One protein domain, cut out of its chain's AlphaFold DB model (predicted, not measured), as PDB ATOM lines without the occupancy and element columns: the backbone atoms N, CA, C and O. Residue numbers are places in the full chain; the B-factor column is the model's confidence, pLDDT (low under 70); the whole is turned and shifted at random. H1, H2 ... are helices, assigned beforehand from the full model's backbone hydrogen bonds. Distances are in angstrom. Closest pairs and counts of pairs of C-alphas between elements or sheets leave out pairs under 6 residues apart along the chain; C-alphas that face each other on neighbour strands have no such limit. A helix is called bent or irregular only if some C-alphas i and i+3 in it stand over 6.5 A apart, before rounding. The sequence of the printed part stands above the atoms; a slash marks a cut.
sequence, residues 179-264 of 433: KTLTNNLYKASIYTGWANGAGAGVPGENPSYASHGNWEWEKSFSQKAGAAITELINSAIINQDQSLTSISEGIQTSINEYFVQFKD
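Overview. This is residues 179 to 264 of the 433 residues of an uncharacterized protein of Chryseobacterium limigenitum (UniProt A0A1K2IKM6). One long helix, H2, makes the length of the model, with a small head at the end where H2 begins. In the head, the short helix H1 folds back along residues 217 to 232 of H2, and the long loop of residues 190 to 214 joins the two, while residues 234 to 264 of H2 stick out as a free arm. The printed part has 86 residues, with two named helices in the order H1, H2 and no named strand; the class is all helix. The whole is extended, with a radius of gyration of the C-alphas of 23.0 A and spans of 77 by 24 by 13 A.

Arrangement. H1, residues 179 to 189, touches H2, residues 215 to 264, and H2 touches H1 with residues 217 to 232 alone. The closest C-alphas of the two are those of Ala 188 and Phe 221, 5.1 A apart. The helices run opposite ways at a shallow tilt of 26 degrees and form a helical hairpin. Their centres are 22.8 A apart. In both H1 and H2 every O i to N i+4 pair is within hydrogen-bond range. Residues 234 to 264 of H2 stand free.

Along the chain. H1 begins at C-alpha 179, at (159.925, 134.560, 118.194), and measures 15.2 A from first to last C-alpha. H2 begins at C-alpha 215, at (157.078, 133.966, 145.450), and ends at C-alpha 264, at (144.347, 175.396, 86.745), 73.0 A away. Neither helix is bent.

Size, cuts and confidence. The two C-alphas farthest apart are those of His 212 and Asp 264, at 78.2 A. Without the free stretch, the body of 55 residues spans 31 by 22 by 13 A. The link from H1 to H2, 25 residues, is long. The printed part has no cut. The mean pLDDT of the printed part is 84.0, and residues 195 to 201 are under 70.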
ATOM      1  N   LYS A 179     158.574 134.952 117.785       87.19
ATOM      2  CA  LYS A 179     159.925 134.560 118.194       87.19
ATOM      3  C   LYS A 179     160.475 135.523 119.239       87.19
ATOM      4  O   LYS A 179     161.066 135.086 120.227       87.19
ATOM      5  N   THR A 180     160.280 136.824 119.039       86.44
ATOM      6  CA  THR A 180     160.720 137.842 120.002       86.44
ATOM      7  C   THR A 180     159.911 137.769 121.296       86.44
ATOM      8  O   THR A 180     160.504 137.788 122.378       86.44
ATOM      9  N   LEU A 181     158.587 137.590 121.210       88.75
ATOM     10  CA  LEU A 181     157.728 137.381 122.377       88.75
ATOM     11  C   LEU A 181     158.172 136.155 123.173       88.75
ATOM     12  O   LEU A 181     158.449 136.255 124.367       88.75
ATOM     13  N   THR A 182     158.309 135.019 122.496       88.75
ATOM     14  CA  THR A 182     158.727 133.753 123.098       88.75
ATOM     15  C   THR A 182     160.097 133.879 123.766       88.75
ATOM     16  O   THR A 182     160.263 133.469 124.913       88.75
ATOM     17  N   ASN A 183     161.070 134.527 123.118       88.25
ATOM     18  CA  ASN A 183     162.387 134.769 123.708       88.25
ATOM     19  C   ASN A 183     162.327 135.657 124.955       88.25
ATOM     20  O   ASN A 183     163.023 135.378 125.930       88.25
ATOM     21  N   ASN A 184     161.506 136.706 124.953       89.00
ATOM     22  CA  ASN A 184     161.364 137.579 126.116       89.00
ATOM     23  C   ASN A 184     160.660 136.871 127.282       89.00
ATOM     24  O   ASN A 184     161.066 137.039 128.432       89.00
ATOM     25  N   LEU A 185     159.672 136.018 126.999       90.31
ATOM     26  CA  LEU A 185     159.052 135.156 128.007       90.31
ATOM     27  C   LEU A 185     160.059 134.143 128.570       90.31
ATOM     28  O   LEU A 185     160.117 133.949 129.786       90.31
ATOM     29  N   TYR A 186     160.919 133.566 127.722       88.06
ATOM     30  CA  TYR A 186     162.008 132.705 128.183       88.06
ATOM     31  C   TYR A 186     162.969 133.460 129.099       88.06
ATOM     32  O   TYR A 186     163.188 133.020 130.226       88.06
ATOM     33  N   LYS A 187     163.470 134.628 128.687       87.56
ATOM     34  CA  LYS A 187     164.325 135.480 129.529       87.56
ATOM     35  C   LYS A 187     163.674 135.796 130.878       87.56
ATOM     36  O   LYS A 187     164.321 135.653 131.913       87.56
ATOM     37  N   ALA A 188     162.387 136.146 130.888       89.62
ATOM     38  CA  ALA A 188     161.633 136.429 132.108       89.62
ATOM     39  C   ALA A 188     161.486 135.203 133.032       89.62
ATOM     40  O   ALA A 188     161.357 135.366 134.247       89.62
ATOM     41  N   SER A 189     161.485 133.987 132.479       88.12
ATOM     42  CA  SER A 189     161.314 132.734 133.237       88.12
ATOM     43  C   SER A 189     162.620 132.143 133.784       88.12
ATOM     44  O   SER A 189     162.600 131.454 134.805       88.12
ATOM     45  N   ILE A 190     163.753 132.413 133.128       87.12
ATOM     46  CA  ILE A 190     165.046 131.778 133.410       87.12
ATOM     47  C   ILE A 190     165.834 132.596 134.440       87.12
ATOM     48  O   ILE A 190     165.918 133.821 134.348       87.12
ATOM     49  N   TYR A 191     166.453 131.903 135.400       86.81
ATOM     50  CA  TYR A 191     167.297 132.513 136.427       86.81
ATOM     51  C   TYR A 191     168.570 133.147 135.836       86.81
ATOM     52  O   TYR A 191     169.274 132.516 135.048       86.81
ATOM     53  N   THR A 192     168.911 134.367 136.260       85.25
ATOM     54  CA  THR A 192     170.081 135.137 135.790       85.25
ATOM     55  C   THR A 192     171.417 134.434 136.009       85.25
ATOM     56  O   THR A 192     172.354 134.651 135.245       85.25
ATOM     57  N   GLY A 193     171.519 133.575 137.027       78.44
ATOM     58  CA  GLY A 193     172.738 132.819 137.323       78.44
ATOM     59  C   GLY A 193     173.010 131.646 136.373       78.44
ATOM     60  O   GLY A 193     174.061 131.016 136.481       78.44
ATOM     61  N   TRP A 194     172.096 131.325 135.451       80.00
ATOM     62  CA  TRP A 194     172.270 130.244 134.479       80.00
ATOM     63  C   TRP A 194     172.743 130.797 133.131       80.00
ATOM     64  O   TRP A 194     171.946 131.224 132.295       80.00
ATOM     65  N   ALA A 195     174.057 130.767 132.893       56.62
ATOM     66  CA  ALA A 195     174.620 131.113 131.589       56.62
ATOM     67  C   ALA A 195     174.158 130.092 130.523       56.62
ATOM     68  O   ALA A 195     174.500 128.915 130.593       56.62
ATOM     69  N   ASN A 196     173.361 130.556 129.550       59.38
ATOM     70  CA  ASN A 196     172.858 129.820 128.373       59.38
ATOM     71  C   ASN A 196     172.081 128.505 128.639       59.38
ATOM     72  O   ASN A 196     172.034 127.634 127.772       59.38
ATOM     73  N   GLY A 197     171.457 128.338 129.811       54.59
ATOM     74  CA  GLY A 197     171.246 126.992 130.369       54.59
ATOM     75  C   GLY A 197     169.831 126.425 130.544       54.59
ATOM     76  O   GLY A 197     169.724 125.369 131.153       54.59
ATOM     77  N   ALA A 198     168.749 127.044 130.063       55.09
ATOM     78  CA  ALA A 198     167.392 126.501 130.268       55.09
ATOM     79  C   ALA A 198     166.571 126.402 128.969       55.09
ATOM     80  O   ALA A 198     165.483 126.952 128.842       55.09
ATOM     81  N   GLY A 199     167.120 125.688 127.982       53.41
ATOM     82  CA  GLY A 199     166.375 125.165 126.826       53.41
ATOM     83  C   GLY A 199     166.207 126.096 125.620       53.41
ATOM     84  O   GLY A 199     166.000 125.593 124.522       53.41
ATOM     85  N   ALA A 200     166.359 127.415 125.776       57.81
ATOM     86  CA  ALA A 200     166.085 128.382 124.700       57.81
ATOM     87  C   ALA A 200     167.313 129.143 124.156       57.81
ATOM     88  O   ALA A 200     167.170 129.987 123.276       57.81
ATOM     89  N   GLY A 201     168.525 128.886 124.668       68.19
ATOM     90  CA  GLY A 201     169.754 129.540 124.183       68.19
ATOM     91  C   GLY A 201     169.835 131.057 124.434       68.19
ATOM     92  O   GLY A 201     170.677 131.724 123.838       68.19
ATOM     93  N   VAL A 202     168.980 131.599 125.307       74.44
ATOM     94  CA  VAL A 202     168.961 133.010 125.732       74.44
ATOM     95  C   VAL A 202     169.336 133.133 127.218       74.44
ATOM     96  O   VAL A 202     168.978 132.249 128.002       74.44
ATOM     97  N   PRO A 203     170.061 134.190 127.632       79.44
ATOM     98  CA  PRO A 203     170.407 134.408 129.037       79.44
ATOM     99  C   PRO A 203     169.156 134.735 129.863       79.44
ATOM    100  O   PRO A 203     168.283 135.470 129.406       79.44
ATOM    101  N   GLY A 204     169.068 134.190 131.077       84.00
ATOM    102  CA  GLY A 204     167.964 134.479 131.988       84.00
ATOM    103  C   GLY A 204     168.021 135.885 132.570       84.00
ATOM    104  O   GLY A 204     169.095 136.440 132.789       84.00
ATOM    105  N   GLU A 205     166.853 136.449 132.858       87.50
ATOM    106  CA  GLU A 205     166.698 137.774 133.456       87.50
ATOM    107  C   GLU A 205     165.943 137.748 134.792       87.50
ATOM    108  O   GLU A 205     165.831 138.790 135.444       87.50
ATOM    109  N   ASN A 206     165.435 136.590 135.226       88.56
ATOM    110  CA  ASN A 206     164.773 136.439 136.520       88.56
ATOM    111  C   ASN A 206     165.819 136.337 137.652       88.56
ATOM    112  O   ASN A 206     166.709 135.496 137.575       88.56
ATOM    113  N   PRO A 207     165.754 137.141 138.724       88.62
ATOM    114  CA  PRO A 207     166.706 137.093 139.834       88.62
ATOM    115  C   PRO A 207     166.510 135.886 140.764       88.62
ATOM    116  O   PRO A 207     167.264 135.732 141.719       88.62
ATOM    117  N   SER A 208     165.500 135.049 140.529       87.06
ATOM    118  CA  SER A 208     165.225 133.828 141.289       87.06
ATOM    119  C   SER A 208     165.028 132.637 140.349       87.06
ATOM    120  O   SER A 208     164.767 132.820 139.163       87.06
ATOM    121  N   TYR A 209     165.176 131.407 140.852       85.62
ATOM    122  CA  TYR A 209     164.876 130.184 140.095       85.62
ATOM    123  C   TYR A 209     163.497 129.631 140.476       85.62
ATOM    124  O   TYR A 209     163.048 129.800 141.612       85.62
ATOM    125  N   ALA A 210     162.834 128.963 139.529       84.81
ATOM    126  CA  ALA A 210     161.521 128.366 139.745       84.81
ATOM    127  C   ALA A 210     161.617 127.197 140.740       84.81
ATOM    128  O   ALA A 210     162.205 126.157 140.438       84.81
ATOM    129  N   SER A 211     161.048 127.366 141.931       83.94
ATOM    130  CA  SER A 211     160.956 126.321 142.952       83.94
ATOM    131  C   SER A 211     159.674 126.460 143.766       83.94
ATOM    132  O   SER A 211     159.031 127.511 143.781       83.94
ATOM    133  N   HIS A 212     159.266 125.367 144.410       80.62
ATOM    134  CA  HIS A 212     158.019 125.313 145.161       80.62
ATOM    135  C   HIS A 212     158.009 126.357 146.292       80.62
ATOM    136  O   HIS A 212     158.868 126.324 147.170       80.62
ATOM    137  N   GLY A 213     157.042 127.281 146.260       80.38
ATOM    138  CA  GLY A 213     156.891 128.354 147.251       80.38
ATOM    139  C   GLY A 213     157.767 129.595 147.022       80.38
ATOM    140  O   GLY A 213     157.796 130.477 147.882       80.38
ATOM    141  N   ASN A 214     158.476 129.697 145.891       87.06
ATOM    142  CA  ASN A 214     159.316 130.855 145.590       87.06
ATOM    143  C   ASN A 214     158.518 132.016 144.969       87.06
ATOM    144  O   ASN A 214     158.521 132.229 143.754       87.06
ATOM    145  N   TRP A 215     157.872 132.795 145.832       86.06
ATOM    146  CA  TRP A 215     157.078 133.966 145.450       86.06
ATOM    147  C   TRP A 215     157.889 135.057 144.722       86.06
ATOM    148  O   TRP A 215     157.323 135.821 143.939       86.06
ATOM    149  N   GLU A 216     159.209 135.133 144.932       88.19
ATOM    150  CA  GLU A 216     160.072 136.113 144.254       88.19
ATOM    151  C   GLU A 216     160.263 135.777 142.772       88.19
ATOM    152  O   GLU A 216     160.287 136.678 141.927       88.19
ATOM    153  N   TRP A 217     160.324 134.484 142.427       91.38
ATOM    154  CA  TRP A 217     160.329 134.057 141.027       91.38
ATOM    155  C   TRP A 217     159.014 134.430 140.338       91.38
ATOM    156  O   TRP A 217     159.049 135.043 139.270       91.38
ATOM    157  N   GLU A 218     157.871 134.120 140.965       90.31
ATOM    158  CA  GLU A 218     156.531 134.398 140.423       90.31
ATOM    159  C   GLU A 218     156.316 135.899 140.204       90.31
ATOM    160  O   GLU A 218     155.850 136.326 139.142       90.31
ATOM    161  N   LYS A 219     156.715 136.713 141.188       91.44
ATOM    162  CA  LYS A 219     156.648 138.172 141.121       91.44
ATOM    163  C   LYS A 219     157.525 138.724 140.001       91.44
ATOM    164  O   LYS A 219     157.045 139.528 139.202       91.44
ATOM    165  N   SER A 220     158.787 138.299 139.914       90.38
ATOM    166  CA  SER A 220     159.704 138.824 138.897       90.38
ATOM    167  C   SER A 220     159.349 138.356 137.485       90.38
ATOM    168  O   SER A 220     159.392 139.161 136.553       90.38
ATOM    169  N   PHE A 221     158.919 137.098 137.327       92.06
ATOM    170  CA  PHE A 221     158.408 136.576 136.061       92.06
ATOM    171  C   PHE A 221     157.200 137.386 135.596       92.06
ATOM    172  O   PHE A 221     157.216 137.906 134.485       92.06
ATOM    173  N   SER A 222     156.196 137.569 136.459       91.50
ATOM    174  CA  SER A 222     154.972 138.305 136.115       91.50
ATOM    175  C   SER A 222     155.262 139.753 135.709       91.50
ATOM    176  O   SER A 222     154.704 140.242 134.729       91.50
ATOM    177  N   GLN A 223     156.178 140.429 136.412       92.69
ATOM    178  CA  GLN A 223     156.591 141.797 136.080       92.69
ATOM    179  C   GLN A 223     157.318 141.875 134.732       92.69
ATOM    180  O   GLN A 223     156.977 142.713 133.898       92.69
ATOM    181  N   LYS A 224     158.304 141.001 134.496       90.31
ATOM    182  CA  LYS A 224     159.119 141.011 133.271       90.31
ATOM    183  C   LYS A 224     158.340 140.524 132.051       90.31
ATOM    184  O   LYS A 224     158.421 141.146 130.997       90.31
ATOM    185  N   ALA A 225     157.542 139.466 132.196       91.75
ATOM    186  CA  ALA A 225     156.656 138.972 131.147       91.75
ATOM    187  C   ALA A 225     155.581 140.010 130.796       91.75
ATOM    188  O   ALA A 225     155.363 140.289 129.619       91.75
ATOM    189  N   GLY A 226     154.962 140.640 131.803       91.06
ATOM    190  CA  GLY A 226     153.997 141.722 131.599       91.06
ATOM    191  C   GLY A 226     154.604 142.924 130.870       91.06
ATOM    192  O   GLY A 226     153.997 143.430 129.925       91.06
ATOM    193  N   ALA A 227     155.819 143.340 131.247       90.62
ATOM    194  CA  ALA A 227     156.550 144.407 130.564       90.62
ATOM    195  C   ALA A 227     156.862 144.047 129.102       90.62
ATOM    196  O   ALA A 227     156.562 144.837 128.210       90.62
ATOM    197  N   ALA A 228     157.367 142.836 128.842       87.31
ATOM    198  CA  ALA A 228     157.692 142.371 127.495       87.31
ATOM    199  C   ALA A 228     156.462 142.266 126.576       87.31
ATOM    200  O   ALA A 228     156.524 142.660 125.411       87.31
ATOM    201  N   ILE A 229     155.337 141.756 127.092       90.12
ATOM    202  CA  ILE A 229     154.065 141.702 126.356       90.12
ATOM    203  C   ILE A 229     153.588 143.121 126.037       90.12
ATOM    204  O   ILE A 229     153.219 143.406 124.899       90.12
ATOM    205  N   THR A 230     153.625 144.017 127.026       89.69
ATOM    206  CA  THR A 230     153.191 145.411 126.869       89.69
ATOM    207  C   THR A 230     154.030 146.139 125.824       89.69
ATOM    208  O   THR A 230     153.478 146.804 124.956       89.69
ATOM    209  N   GLU A 231     155.354 145.985 125.861       88.25
ATOM    210  CA  GLU A 231     156.269 146.596 124.895       88.25
ATOM    211  C   GLU A 231     156.001 146.109 123.466       88.25
ATOM    212  O   GLU A 231     155.892 146.923 122.547       88.25
ATOM    213  N   LEU A 232     155.830 144.798 123.273       87.56
ATOM    214  CA  LEU A 232     155.570 144.213 121.955       87.56
ATOM    215  C   LEU A 232     154.197 144.598 121.397       87.56
ATOM    216  O   LEU A 232     154.096 144.931 120.216       87.56
ATOM    217  N   ILE A 233     153.151 144.592 122.230       86.81
ATOM    218  CA  ILE A 233     151.806 145.022 121.823       86.81
ATOM    219  C   ILE A 233     151.804 146.517 121.496       86.81
ATOM    220  O   ILE A 233     151.325 146.897 120.431       86.81
ATOM    221  N   ASN A 234     152.386 147.361 122.354       88.00
ATOM    222  CA  ASN A 234     152.468 148.799 122.099       88.00
ATOM    223  C   ASN A 234     153.263 149.094 120.824       88.00
ATOM    224  O   ASN A 234     152.841 149.927 120.031       88.00
ATOM    225  N   SER A 235     154.362 148.376 120.577       85.31
ATOM    226  CA  SER A 235     155.141 148.518 119.342       85.31
ATOM    227  C   SER A 235     154.334 148.121 118.103       85.31
ATOM    228  O   SER A 235     154.363 148.824 117.094       85.31
ATOM    229  N   ALA A 236     153.568 147.026 118.170       84.06
ATOM    230  CA  ALA A 236     152.690 146.608 117.078       84.06
ATOM    231  C   ALA A 236     151.583 147.643 116.800       84.06
ATOM    232  O   ALA A 236     151.334 147.962 115.634       84.06
ATOM    233  N   ILE A 237     150.976 148.208 117.852       84.56
ATOM    234  CA  ILE A 237     149.962 149.269 117.755       84.56
ATOM    235  C   ILE A 237     150.562 150.546 117.154       84.56
ATOM    236  O   ILE A 237     149.988 151.082 116.212       84.56
ATOM    237  N   ILE A 238     151.726 151.003 117.631       85.06
ATOM    238  CA  ILE A 238     152.414 152.197 117.102       85.06
ATOM    239  C   ILE A 238     152.701 152.036 115.605       85.06
ATOM    240  O   ILE A 238     152.416 152.934 114.816       85.06
ATOM    241  N   ASN A 239     153.210 150.877 115.183       81.25
ATOM    242  CA  ASN A 239     153.497 150.632 113.768       81.25
ATOM    243  C   ASN A 239     152.214 150.560 112.913       81.25
ATOM    244  O   ASN A 239     152.226 150.897 111.725       81.25
ATOM    245  N   GLN A 240     151.098 150.100 113.490       82.31
ATOM    246  CA  GLN A 240     149.800 150.103 112.817       82.31
ATOM    247  C   GLN A 240     149.227 151.523 112.686       82.31
ATOM    248  O   GLN A 240     148.734 151.871 111.614       82.31
ATOM    249  N   ASP A 241     149.348 152.351 113.723       82.94
ATOM    250  CA  ASP A 241     148.938 153.762 113.719       82.94
ATOM    251  C   ASP A 241     149.717 154.582 112.675       82.94
ATOM    252  O   ASP A 241     149.134 155.341 111.897       82.94
ATOM    253  N   GLN A 242     151.024 154.330 112.548       82.25
ATOM    254  CA  GLN A 242     151.846 154.899 111.475       82.25
ATOM    255  C   GLN A 242     151.333 154.502 110.084       82.25
ATOM    256  O   GLN A 242     151.227 155.348 109.201       82.25
ATOM    257  N   SER A 243     150.955 153.232 109.895       80.88
ATOM    258  CA  SER A 243     150.420 152.751 108.613       80.88
ATOM    259  C   SER A 243     149.079 153.410 108.263       80.88
ATOM    260  O   SER A 243     148.848 153.762 107.107       80.88
ATOM    261  N   LEU A 244     148.201 153.617 109.253       82.94
ATOM    262  CA  LEU A 244     146.932 154.333 109.075       82.94
ATOM    263  C   LEU A 244     147.148 155.821 108.773       82.94
ATOM    264  O   LEU A 244     146.470 156.375 107.906       82.94
ATOM    265  N   THR A 245     148.120 156.449 109.433       84.12
ATOM    266  CA  THR A 245     148.502 157.843 109.172       84.12
ATOM    267  C   THR A 245     148.978 158.011 107.730       84.12
ATOM    268  O   THR A 245     148.475 158.883 107.024       84.12
ATOM    269  N   SER A 246     149.832 157.109 107.233       81.81
ATOM    270  CA  SER A 246     150.283 157.132 105.835       81.81
ATOM    271  C   SER A 246     149.145 156.954 104.820       81.81
ATOM    272  O   SER A 246     149.195 157.539 103.740       81.81
ATOM    273  N   ILE A 247     148.094 156.188 105.145       83.44
ATOM    274  CA  ILE A 247     146.888 156.101 104.300       83.44
ATOM    275  C   ILE A 247     146.170 157.452 104.255       83.44
ATOM    276  O   ILE A 247     145.820 157.922 103.173       83.44
ATOM    277  N   SER A 248     145.963 158.081 105.414       84.56
ATOM    278  CA  SER A 248     145.313 159.393 105.497       84.56
ATOM    279  C   SER A 248     146.086 160.458 104.712       84.56
ATOM    280  O   SER A 248     145.485 161.218 103.955       84.56
ATOM    281  N   GLU A 249     147.414 160.484 104.843       85.12
ATOM    282  CA  GLU A 249     148.296 161.387 104.094       85.12
ATOM    283  C   GLU A 249     148.249 161.118 102.582       85.12
ATOM    284  O   GLU A 249     148.175 162.060 101.790       85.12
ATOM    285  N   GLY A 250     148.227 159.847 102.163       84.00
ATOM    286  CA  GLY A 250     148.106 159.459 100.754       84.00
ATOM    287  C   GLY A 250     146.771 159.877 100.130       84.00
ATOM    288  O   GLY A 250     146.744 160.413  99.019       84.00
ATOM    289  N   ILE A 251     145.666 159.714 100.866       86.00
ATOM    290  CA  ILE A 251     144.337 160.190 100.453       86.00
ATOM    291  C   ILE A 251     144.332 161.716 100.340       86.00
ATOM    292  O   ILE A 251     143.898 162.250  99.320       86.00
ATOM    293  N   GLN A 252     144.837 162.421 101.356       86.44
ATOM    294  CA  GLN A 252     144.901 163.883 101.348       86.44
ATOM    295  C   GLN A 252     145.734 164.399 100.171       86.44
ATOM    296  O   GLN A 252     145.331 165.351  99.506       86.44
ATOM    297  N   THR A 253     146.862 163.749  99.883       87.38
ATOM    298  CA  THR A 253     147.730 164.094  98.753       87.38
ATOM    299  C   THR A 253     147.006 163.897  97.423       87.38
ATOM    300  O   THR A 253     146.905 164.848  96.654       87.38
ATOM    301  N   SER A 254     146.389 162.728  97.208       86.62
ATOM    302  CA  SER A 254     145.632 162.423  95.980       86.62
ATOM    303  C   SER A 254     144.487 163.424  95.747       86.62
ATOM    304  O   SER A 254     144.259 163.884  94.630       86.62
ATOM    305  N   ILE A 255     143.774 163.801  96.815       87.12
ATOM    306  CA  ILE A 255     142.694 164.794  96.758       87.12
ATOM    307  C   ILE A 255     143.242 166.190  96.436       87.12
ATOM    308  O   ILE A 255     142.678 166.884  95.590       87.12
ATOM    309  N   ASN A 256     144.330 166.612  97.085       87.81
ATOM    310  CA  ASN A 256     144.942 167.917  96.837       87.81
ATOM    311  C   ASN A 256     145.441 168.040  95.392       87.81
ATOM    312  O   ASN A 256     145.163 169.044  94.742       87.81
ATOM    313  N   GLU A 257     146.127 167.020  94.874       86.25
ATOM    314  CA  GLU A 257     146.606 166.977  93.485       86.25
ATOM    315  C   GLU A 257     145.450 167.049  92.481       86.25
ATOM    316  O   GLU A 257     145.525 167.773  91.489       86.25
ATOM    317  N   TYR A 258     144.344 166.357  92.762       86.38
ATOM    318  CA  TYR A 258     143.134 166.450  91.952       86.38
ATOM    319  C   TYR A 258     142.523 167.861  91.986       86.38
ATOM    320  O   TYR A 258     142.178 168.406  90.940       86.38
ATOM    321  N   PHE A 259     142.445 168.512  93.153       87.38
ATOM    322  CA  PHE A 259     141.935 169.888  93.254       87.38
ATOM    323  C   PHE A 259     142.826 170.930  92.565       87.38
ATOM    324  O   PHE A 259     142.296 171.911  92.040       87.38
ATOM    325  N   VAL A 260     144.146 170.728  92.531       86.75
ATOM    326  CA  VAL A 260     145.064 171.599  91.776       86.75
ATOM    327  C   VAL A 260     144.696 171.606  90.289       86.75
ATOM    328  O   VAL A 260     144.592 172.681  89.708       86.75
ATOM    329  N   GLN A 261     144.360 170.451  89.704       84.62
ATOM    330  CA  GLN A 261     143.930 170.371  88.299       84.62
ATOM    331  C   GLN A 261     142.657 171.188  88.020       84.62
ATOM    332  O   GLN A 261     142.541 171.821  86.972       84.62
ATOM    333  N   PHE A 262     141.703 171.222  88.961       84.06
ATOM    334  CA  PHE A 262     140.512 172.071  88.824       84.06
ATOM    335  C   PHE A 262     140.850 173.550  88.898       84.06
ATOM    336  O   PHE A 262     140.260 174.341  88.165       84.06
ATOM    337  N   LYS A 263     141.762 173.929  89.794       85.75
ATOM    338  CA  LYS A 263     142.190 175.318  89.918       85.75
ATOM    339  C   LYS A 263     142.776 175.809  88.593       85.75
ATOM    340  O   LYS A 263     142.302 176.822  88.086       85.75
ATOM    341  N   ASP A 264     143.711 175.058  88.021       84.69
ATOM    342  CA  ASP A 264     144.347 175.396  86.745       84.69
ATOM    343  C   ASP A 264     143.306 175.452  85.617       84.69
ATOM    344  O   ASP A 264     143.241 176.430  84.875       84.69
TER     345      ASP A 264